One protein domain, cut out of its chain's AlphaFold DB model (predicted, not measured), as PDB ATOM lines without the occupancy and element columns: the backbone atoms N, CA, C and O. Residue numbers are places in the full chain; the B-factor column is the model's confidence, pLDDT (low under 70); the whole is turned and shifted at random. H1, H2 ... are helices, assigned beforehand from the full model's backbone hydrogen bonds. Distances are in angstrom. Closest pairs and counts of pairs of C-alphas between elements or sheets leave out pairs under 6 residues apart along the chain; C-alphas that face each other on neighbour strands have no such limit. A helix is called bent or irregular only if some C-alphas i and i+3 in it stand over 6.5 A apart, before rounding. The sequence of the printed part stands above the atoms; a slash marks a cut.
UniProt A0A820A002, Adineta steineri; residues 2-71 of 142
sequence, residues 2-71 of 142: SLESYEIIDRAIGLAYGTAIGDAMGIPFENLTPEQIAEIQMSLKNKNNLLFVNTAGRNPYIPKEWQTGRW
ATOM      1  N   SER A   2      37.109  41.771 -91.899       77.56
ATOM      2  CA  SER A   2      37.855  42.452 -92.968       77.56
ATOM      3  C   SER A   2      38.852  41.492 -93.634       77.56
ATOM      4  O   SER A   2      39.208  40.469 -93.052       77.56
ATOM      5  N   LEU A   3      39.337  41.812 -94.837       69.12
ATOM      6  CA  LEU A   3      40.408  41.041 -95.492       69.12
ATOM      7  C   LEU A   3      41.657  40.902 -94.598       69.12
ATOM      8  O   LEU A   3      42.216  39.816 -94.505       69.12
ATOM      9  N   GLU A   4      42.011  41.954 -93.856       77.44
ATOM     10  CA  GLU A   4      43.110  41.933 -92.877       77.44
ATOM     11  C   GLU A   4      42.887  40.907 -91.755       77.44
ATOM     12  O   GLU A   4      43.823  40.240 -91.321       77.44
ATOM     13  N   SER A   5      41.641  40.727 -91.300       77.44
ATOM     14  CA  SER A   5      41.341  39.733 -90.263       77.44
ATOM     15  C   SER A   5      41.478  38.288 -90.749       77.44
ATOM     16  O   SER A   5      41.887  37.437 -89.965       77.44
ATOM     17  N   TYR A   6      41.214  38.009 -92.033       85.12
ATOM     18  CA  TYR A   6      41.443  36.675 -92.602       85.12
ATOM     19  C   TYR A   6      42.936  36.350 -92.687       85.12
ATOM     20  O   TYR A   6      43.347  35.266 -92.293       85.12
ATOM     21  N   GLU A   7      43.758  37.313 -93.107       91.31
ATOM     22  CA  GLU A   7      45.206  37.114 -93.212       91.31
ATOM     23  C   GLU A   7      45.859  36.820 -91.851       91.31
ATOM     24  O   GLU A   7      46.738  35.963 -91.748       91.31
ATOM     25  N   ILE A   8      45.420  37.501 -90.788       92.94
ATOM     26  CA  ILE A   8      45.920  37.251 -89.428       92.94
ATOM     27  C   ILE A   8      45.537  35.844 -88.956       92.94
ATOM     28  O   ILE A   8      46.380  35.140 -88.397       92.94
ATOM     29  N   ILE A   9      44.293  35.423 -89.199       92.06
ATOM     30  CA  ILE A   9      43.816  34.086 -88.829       92.06
ATOM     31  C   ILE A   9      44.605  33.009 -89.580       92.06
ATOM     32  O   ILE A   9      45.099  32.078 -88.947       92.06
ATOM     33  N   ASP A  10      44.800  33.163 -90.889       94.81
ATOM     34  CA  ASP A  10      45.551  32.201 -91.701       94.81
ATOM     35  C   ASP A  10      47.001  32.068 -91.227       94.81
ATOM     36  O   ASP A  10      47.532  30.959 -91.144       94.81
ATOM     37  N   ARG A  11      47.642  33.178 -90.845       94.56
ATOM     38  CA  ARG A  11      48.998  33.161 -90.272       94.56
ATOM     39  C   ARG A  11      49.039  32.471 -88.910       94.56
ATOM     40  O   ARG A  11      49.966  31.708 -88.658       94.56
ATOM     41  N   ALA A  12      48.054  32.711 -88.047       91.44
ATOM     42  CA  ALA A  12      47.976  32.068 -86.735       91.44
ATOM     43  C   ALA A  12      47.748  30.552 -86.858       91.44
ATOM     44  O   ALA A  12      48.442  29.760 -86.220       91.44
ATOM     45  N   ILE A  13      46.831  30.143 -87.737       93.75
ATOM     46  CA  ILE A  13      46.579  28.737 -88.066       93.75
ATOM     47  C   ILE A  13      47.837  28.102 -88.672       93.75
ATOM     48  O   ILE A  13      48.250  27.017 -88.262       93.75
ATOM     49  N   GLY A  14      48.478  28.798 -89.613       96.00
ATOM     50  CA  GLY A  14      49.721  28.367 -90.241       96.00
ATOM     51  C   GLY A  14      50.864  28.190 -89.245       96.00
ATOM     52  O   GLY A  14      51.624  27.238 -89.375       96.00
ATOM     53  N   LEU A  15      50.959  29.043 -88.220       95.19
ATOM     54  CA  LEU A  15      51.936  28.896 -87.142       95.19
ATOM     55  C   LEU A  15      51.690  27.612 -86.338       95.19
ATOM     56  O   LEU A  15      52.622  26.840 -86.136       95.19
ATOM     57  N   ALA A  16      50.446  27.351 -85.926       94.56
ATOM     58  CA  ALA A  16      50.110  26.162 -85.143       94.56
ATOM     59  C   ALA A  16      50.368  24.861 -85.925       94.56
ATOM     60  O   ALA A  16      51.053  23.963 -85.432       94.56
ATOM     61  N   TYR A  17      49.887  24.776 -87.172       96.50
ATOM     62  CA  TYR A  17      50.156  23.616 -88.028       96.50
ATOM     63  C   TYR A  17      51.628  23.510 -88.417       96.50
ATOM     64  O   TYR A  17      52.158  22.405 -88.478       96.50
ATOM     65  N   GLY A  18      52.295  24.634 -88.672       96.75
ATOM     66  CA  GLY A  18      53.712  24.676 -89.018       96.75
ATOM     67  C   GLY A  18      54.588  24.116 -87.903       96.75
ATOM     68  O   GLY A  18      55.463  23.299 -88.186       96.75
ATOM     69  N   THR A  19      54.307  24.474 -86.646       96.44
ATOM     70  CA  THR A  19      54.966  23.879 -85.474       96.44
ATOM     71  C   THR A  19      54.737  22.371 -85.427       96.44
ATOM     72  O   THR A  19      55.704  21.619 -85.387       96.44
ATOM     73  N   ALA A  20      53.480  21.925 -85.523       96.31
ATOM     74  CA  ALA A  20      53.124  20.508 -85.454       96.31
ATOM     75  C   ALA A  20      53.767  19.661 -86.566       96.31
ATOM     76  O   ALA A  20      54.298  18.576 -86.321       96.31
ATOM     77  N   ILE A  21      53.736  20.164 -87.802       96.06
ATOM     78  CA  ILE A  21      54.326  19.500 -88.967       96.06
ATOM     79  C   ILE A  21      55.850  19.492 -88.851       96.06
ATOM     80  O   ILE A  21      56.462  18.451 -89.074       96.06
ATOM     81  N   GLY A  22      56.460  20.628 -88.501       95.38
ATOM     82  CA  GLY A  22      57.909  20.750 -88.362       95.38
ATOM     83  C   GLY A  22      58.469  19.816 -87.293       95.38
ATOM     84  O   GLY A  22      59.446  19.116 -87.548       95.38
ATOM     85  N   ASP A  23      57.802  19.746 -86.143       95.25
ATOM     86  CA  ASP A  23      58.122  18.825 -85.055       95.25
ATOM     87  C   ASP A  23      58.032  17.359 -85.517       95.25
ATOM     88  O   ASP A  23      59.028  16.633 -85.523       95.25
ATOM     89  N   ALA A  24      56.884  16.945 -86.066       93.62
ATOM     90  CA  ALA A  24      56.691  15.586 -86.582       93.62
ATOM     91  C   ALA A  24      57.684  15.194 -87.698       93.62
ATOM     92  O   ALA A  24      58.061  14.025 -87.823       93.62
ATOM     93  N   MET A  25      58.115  16.152 -88.525       92.38
ATOM     94  CA  MET A  25      59.149  15.949 -89.545       92.38
ATOM     95  C   MET A  25      60.563  15.860 -88.957       92.38
ATOM     96  O   MET A  25      61.417  15.204 -89.557       92.38
ATOM     97  N   GLY A  26      60.817  16.512 -87.822       91.88
ATOM     98  CA  GLY A  26      62.121  16.584 -87.160       91.88
ATOM     99  C   GLY A  26      62.458  15.355 -86.316       91.88
ATOM    100  O   GLY A  26      63.587  14.872 -86.386       91.88
ATOM    101  N   ILE A  27      61.476  14.789 -85.605       91.19
ATOM    102  CA  ILE A  27      61.625  13.601 -84.736       91.19
ATOM    103  C   ILE A  27      62.422  12.440 -85.369       91.19
ATOM    104  O   ILE A  27      63.300  11.885 -84.704       91.19
ATOM    105  N   PRO A  28      62.201  12.048 -86.647       88.94
ATOM    106  CA  PRO A  28      63.007  11.004 -87.289       88.94
ATOM    107  C   PRO A  28      64.517  11.212 -87.222       88.94
ATOM    108  O   PRO A  28      65.265  10.239 -87.277       88.94
ATOM    109  N   PHE A  29      64.944  12.468 -87.149       90.44
ATOM    110  CA  PHE A  29      66.326  12.903 -87.295       90.44
ATOM    111  C   PHE A  29      66.918  13.447 -85.995       90.44
ATOM    112  O   PHE A  29      68.087  13.829 -85.965       90.44
ATOM    113  N   GLU A  30      66.133  13.484 -84.923       89.94
ATOM    114  CA  GLU A  30      66.573  13.993 -83.635       89.94
ATOM    115  C   GLU A  30      67.707  13.134 -83.056       89.94
ATOM    116  O   GLU A  30      67.652  11.902 -83.093       89.94
ATOM    117  N   ASN A  31      68.737  13.781 -82.506       90.44
ATOM    118  CA  ASN A  31      69.917  13.127 -81.922       90.44
ATOM    119  C   ASN A  31      70.709  12.228 -82.895       90.44
ATOM    120  O   ASN A  31      71.512  11.403 -82.455       90.44
ATOM    121  N   LEU A  32      70.507  12.392 -84.208       89.94
ATOM    122  CA  LEU A  32      71.295  11.724 -85.241       89.94
ATOM    123  C   LEU A  32      72.420  12.627 -85.750       89.94
ATOM    124  O   LEU A  32      72.297  13.853 -85.791       89.94
ATOM    125  N   THR A  33      73.517  12.015 -86.185       91.25
ATOM    126  CA  THR A  33      74.588  12.740 -86.877       91.25
ATOM    127  C   THR A  33      74.184  13.065 -88.321       91.25
ATOM    128  O   THR A  33      73.321  12.390 -88.895       91.25
ATOM    129  N   PRO A  34      74.821  14.062 -88.962       93.19
ATOM    130  CA  PRO A  34      74.579  14.370 -90.371       93.19
ATOM    131  C   PRO A  34      74.731  13.161 -91.309       93.19
ATOM    132  O   PRO A  34      73.964  13.020 -92.259       93.19
ATOM    133  N   GLU A  35      75.679  12.263 -91.031       92.12
ATOM    134  CA  GLU A  35      75.915  11.046 -91.816       92.12
ATOM    135  C   GLU A  35      74.736  10.073 -91.700       92.12
ATOM    136  O   GLU A  35      74.230   9.596 -92.714       92.12
ATOM    137  N   GLN A  36      74.235   9.846 -90.482       88.50
ATOM    138  CA  GLN A  36      73.065   8.995 -90.235       88.50
ATOM    139  C   GLN A  36      71.805   9.558 -90.908       88.50
ATOM    140  O   GLN A  36      71.017   8.815 -91.499       88.50
ATOM    141  N   ILE A  37      71.623  10.882 -90.869       88.88
ATOM    142  CA  ILE A  37      70.524  11.561 -91.568       88.88
ATOM    143  C   ILE A  37      70.641  11.333 -93.078       88.88
ATOM    144  O   ILE A  37      69.652  10.973 -93.722       88.88
ATOM    145  N   ALA A  38      71.840  11.497 -93.645       87.12
ATOM    146  CA  ALA A  38      72.083  11.280 -95.066       87.12
ATOM    147  C   ALA A  38      71.791   9.830 -95.483       87.12
ATOM    148  O   ALA A  38      71.145   9.613 -96.508       87.12
ATOM    149  N   GLU A  39      72.190   8.838 -94.683       85.12
ATOM    150  CA  GLU A  39      71.886   7.421 -94.919       85.12
ATOM    151  C   GLU A  39      70.374   7.154 -94.943       85.12
ATOM    152  O   GLU A  39      69.859   6.531 -95.880       85.12
ATOM    153  N   ILE A  40      69.637   7.685 -93.961       81.94
ATOM    154  CA  ILE A  40      68.174   7.579 -93.916       81.94
ATOM    155  C   ILE A  40      67.566   8.230 -95.160       81.94
ATOM    156  O   ILE A  40      66.758   7.596 -95.842       81.94
ATOM    157  N   GLN A  41      67.973   9.450 -95.509       82.69
ATOM    158  CA  GLN A  41      67.463  10.162 -96.684       82.69
ATOM    159  C   GLN A  41      67.773   9.423 -97.995       82.69
ATOM    160  O   GLN A  41      66.899   9.315 -98.857       82.69
ATOM    161  N   MET A  42      68.973   8.854 -98.148       82.00
ATOM    162  CA  MET A  42      69.325   8.032 -99.310       82.00
ATOM    163  C   MET A  42      68.446   6.782 -99.409       82.00
ATOM    164  O   MET A  42      67.963   6.473-100.499       82.00
ATOM    165  N   SER A  43      68.166   6.107 -98.288       78.25
ATOM    166  CA  SER A  43      67.286   4.927 -98.255       78.25
ATOM    167  C   SER A  43      65.836   5.231 -98.667       78.25
ATOM    168  O   SER A  43      65.099   4.342 -99.100       78.25
ATOM    169  N   LEU A  44      65.423   6.496 -98.545       77.25
ATOM    170  CA  LEU A  44      64.078   6.970 -98.853       77.25
ATOM    171  C   LEU A  44      63.921   7.468-100.292       77.25
ATOM    172  O   LEU A  44      62.788   7.541-100.752       77.25
ATOM    173  N   LYS A  45      65.006   7.734-101.035       70.25
ATOM    174  CA  LYS A  45      64.951   8.291-102.407       70.25
ATOM    175  C   LYS A  45      64.090   7.491-103.400       70.25
ATOM    176  O   LYS A  45      63.630   8.061-104.380       70.25
ATOM    177  N   ASN A  46      63.847   6.203-103.141       64.25
ATOM    178  CA  ASN A  46      63.029   5.327-103.994       64.25
ATOM    179  C   ASN A  46      61.597   5.101-103.472       64.25
ATOM    180  O   ASN A  46      60.821   4.378-104.096       64.25
ATOM    181  N   LYS A  47      61.241   5.671-102.318       62.81
ATOM    182  CA  LYS A  47      59.893   5.613-101.749       62.81
ATOM    183  C   LYS A  47      59.268   6.988-101.969       62.81
ATOM    184  O   LYS A  47      59.755   7.951-101.397       62.81
ATOM    185  N   ASN A  48      58.262   7.055-102.848       56.47
ATOM    186  CA  ASN A  48      57.455   8.239-103.193       56.47
ATOM    187  C   ASN A  48      57.423   9.315-102.096       56.47
ATOM    188  O   ASN A  48      57.249   8.943-100.947       56.47
ATOM    189  N   ASN A  49      57.509  10.597-102.475       62.31
ATOM    190  CA  ASN A  49      57.439  11.832-101.663       62.31
ATOM    191  C   ASN A  49      56.536  11.781-100.403       62.31
ATOM    192  O   ASN A  49      55.494  12.434-100.348       62.31
ATOM    193  N   LEU A  50      56.917  11.020 -99.379       74.88
ATOM    194  CA  LEU A  50      56.216  10.971 -98.104       74.88
ATOM    195  C   LEU A  50      56.695  12.154 -97.271       74.88
ATOM    196  O   LEU A  50      57.893  12.303 -97.039       74.88
ATOM    197  N   LEU A  51      55.749  12.974 -96.811       79.19
ATOM    198  CA  LEU A  51      56.037  14.122 -95.950       79.19
ATOM    199  C   LEU A  51      56.665  13.692 -94.612       79.19
ATOM    200  O   LEU A  51      57.527  14.385 -94.088       79.19
ATOM    201  N   PHE A  52      56.265  12.526 -94.093       87.00
ATOM    202  CA  PHE A  52      56.718  12.000 -92.807       87.00
ATOM    203  C   PHE A  52      57.494  10.695 -92.972       87.00
ATOM    204  O   PHE A  52      57.082   9.783 -93.695       87.00
ATOM    205  N   VAL A  53      58.609  10.592 -92.252       84.56
ATOM    206  CA  VAL A  53      59.461   9.401 -92.224       84.56
ATOM    207  C   VAL A  53      59.054   8.515 -91.053       84.56
ATOM    208  O   VAL A  53      58.859   8.993 -89.942       84.56
ATOM    209  N   ASN A  54      58.950   7.207 -91.288       82.25
ATOM    210  CA  ASN A  54      58.749   6.258 -90.198       82.25
ATOM    211  C   ASN A  54      60.025   6.170 -89.339       82.25
ATOM    212  O   ASN A  54      61.083   5.765 -89.833       82.25
ATOM    213  N   THR A  55      59.892   6.571 -88.076       72.69
ATOM    214  CA  THR A  55      60.955   6.711 -87.071       72.69
ATOM    215  C   THR A  55      61.136   5.467 -86.211       72.69
ATOM    216  O   THR A  55      62.243   5.203 -85.729       72.69
ATOM    217  N   ALA A  56      60.065   4.686 -86.056       73.94
ATOM    218  CA  ALA A  56      59.994   3.532 -85.182       73.94
ATOM    219  C   ALA A  56      61.082   2.509 -85.521       73.94
ATOM    220  O   ALA A  56      61.142   1.953 -86.623       73.94
ATOM    221  N   GLY A  57      61.970   2.266 -84.555       67.69
ATOM    222  CA  GLY A  57      63.066   1.307 -84.684       67.69
ATOM    223  C   GLY A  57      64.221   1.736 -85.597       67.69
ATOM    224  O   GLY A  57      65.134   0.937 -85.792       67.69
ATOM    225  N   ARG A  58      64.210   2.962 -86.145       74.50
ATOM    226  CA  ARG A  58      65.346   3.549 -86.887       74.50
ATOM    227  C   ARG A  58      66.126   4.549 -86.050       74.50
ATOM    228  O   ARG A  58      67.350   4.556 -86.107       74.50
ATOM    229  N   ASN A  59      65.417   5.358 -85.268       78.75
ATOM    230  CA  ASN A  59      66.019   6.205 -84.252       78.75
ATOM    231  C   ASN A  59      65.986   5.445 -82.910       78.75
ATOM    232  O   ASN A  59      64.894   5.097 -82.455       78.75
ATOM    233  N   PRO A  60      67.139   5.144 -82.278       75.50
ATOM    234  CA  PRO A  60      67.182   4.372 -81.034       75.50
ATOM    235  C   PRO A  60      66.565   5.108 -79.836       75.50
ATOM    236  O   PRO A  60      66.269   4.469 -78.830       75.50
ATOM    237  N   TYR A  61      66.371   6.424 -79.940       78.94
ATOM    238  CA  TYR A  61      65.772   7.254 -78.896       78.94
ATOM    239  C   TYR A  61      64.248   7.377 -79.026       78.94
ATOM    240  O   TYR A  61      63.607   7.944 -78.147       78.94
ATOM    241  N   ILE A  62      63.663   6.828 -80.096       80.25
ATOM    242  CA  ILE A  62      62.224   6.872 -80.353       80.25
ATOM    243  C   ILE A  62      61.606   5.489 -80.093       80.25
ATOM    244  O   ILE A  62      62.121   4.485 -80.603       80.25
ATOM    245  N   PRO A  63      60.494   5.402 -79.335       82.25
ATOM    246  CA  PRO A  63      59.773   4.151 -79.109       82.25
ATOM    247  C   PRO A  63      59.419   3.419 -80.413       82.25
ATOM    248  O   PRO A  63      59.132   4.030 -81.445       82.25
ATOM    249  N   LYS A  64      59.405   2.082 -80.378       83.12
ATOM    250  CA  LYS A  64      59.112   1.251 -81.566       83.12
ATOM    251  C   LYS A  64      57.650   1.344 -82.008       83.12
ATOM    252  O   LYS A  64      57.309   0.966 -83.122       83.12
ATOM    253  N   GLU A  65      56.797   1.820 -81.126       85.50
ATOM    254  CA  GLU A  65      55.373   2.040 -81.296       85.50
ATOM    255  C   GLU A  65      55.048   3.476 -81.740       85.50
ATOM    256  O   GLU A  65      53.877   3.805 -81.927       85.50
ATOM    257  N   TRP A  66      56.057   4.335 -81.941       87.19
ATOM    258  CA  TRP A  66      55.828   5.717 -82.357       87.19
ATOM    259  C   TRP A  66      55.166   5.789 -83.734       87.19
ATOM    260  O   TRP A  66      55.687   5.299 -84.742       87.19
ATOM    261  N   GLN A  67      54.005   6.434 -83.791       90.06
ATOM    262  CA  GLN A  67      53.247   6.576 -85.023       90.06
ATOM    263  C   GLN A  67      53.928   7.565 -85.982       90.06
ATOM    264  O   GLN A  67      54.354   8.651 -85.603       90.06
ATOM    265  N   THR A  68      53.998   7.213 -87.267       90.12
ATOM    266  CA  THR A  68      54.520   8.121 -88.302       90.12
ATOM    267  C   THR A  68      53.652   9.378 -88.415       90.12
ATOM    268  O   THR A  68      52.434   9.271 -88.524       90.12
ATOM    269  N   GLY A  69      54.288  10.553 -88.415       90.81
ATOM    270  CA  GLY A  69      53.606  11.853 -88.447       90.81
ATOM    271  C   GLY A  69      53.084  12.330 -87.088       90.81
ATOM    272  O   GLY A  69      52.465  13.387 -87.022       90.81
ATOM    273  N   ARG A  70      53.335  11.582 -86.007       92.19
ATOM    274  CA  ARG A  70      53.063  12.036 -84.644       92.19
ATOM    275  C   ARG A  70      54.129  13.037 -84.203       92.19
ATOM    276  O   ARG A  70      55.318  12.754 -84.343       92.19
ATOM    277  N   TRP A  71      53.678  14.167 -83.670       93.44
ATOM    278  CA  TRP A  71      54.502  15.205 -83.050       93.44
ATOM    279  C   TRP A  71      54.929  14.836 -81.621       93.44
ATOM    280  O   TRP A  71      54.397  13.888 -81.041       93.44
TER     281      TRP A  71
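AT A GLANCE: This is residues 2 to 71 of the 142 residues of a protein of Adineta steineri (UniProt A0A820A002). One long helix, H1, sticks out like a handle from a small head, with residues 2 to 18 standing free. The head holds the later part of H1, the short helix H2 set crosswise near its end, and a winding stretch without named elements. The printed part has 70 residues with two named helices, H1 then H2, and no named strand; the class is all helix. The whole is loose, with a radius of gyration of the C-alphas of 15.7 A, and elongated, spanning 48 by 25 by 20 A.

HOW THE PARTS SIT: H1, residues 3 to 29, is the longest helix. It is irregular, but only just: C-alphas 25 and 28 are 6.7 A apart. A tight link of 4 residues joins it to H2, residues 34 to 44. The two are close but not clearly touching, with 1 pair of C-alphas within 8 A, those of Phe 29 and Ile 37, 6.1 A apart. Their lines stand about perpendicular, at 81 degrees. In H2 every O i to N i+4 pair is within hydrogen-bond range; in H1 it is 21 of 23.

IN THESE COORDINATES: H1 measures 39.1 A from C-alpha 3 at (40.408, 41.041, -95.492) to C-alpha 29 at (66.326, 12.903, -87.295). H2 measures 15.4 A and ends with C-alpha 44 at (64.078, 6.970, -98.853). Residues 45 to 71 hold no named element, and of these residues 45 to 50 stand free.

THE WHOLE: The two C-alphas farthest apart are those of Ser 2 and Pro 60, 49.5 A. Without the stretches that stand free, the body of 47 residues spans 25 by 21 by 18 A. The printed part has no cut. Mean pLDDT of the printed part is 85.2; residue 3, residues 46 to 49 and residue 57 are under 70.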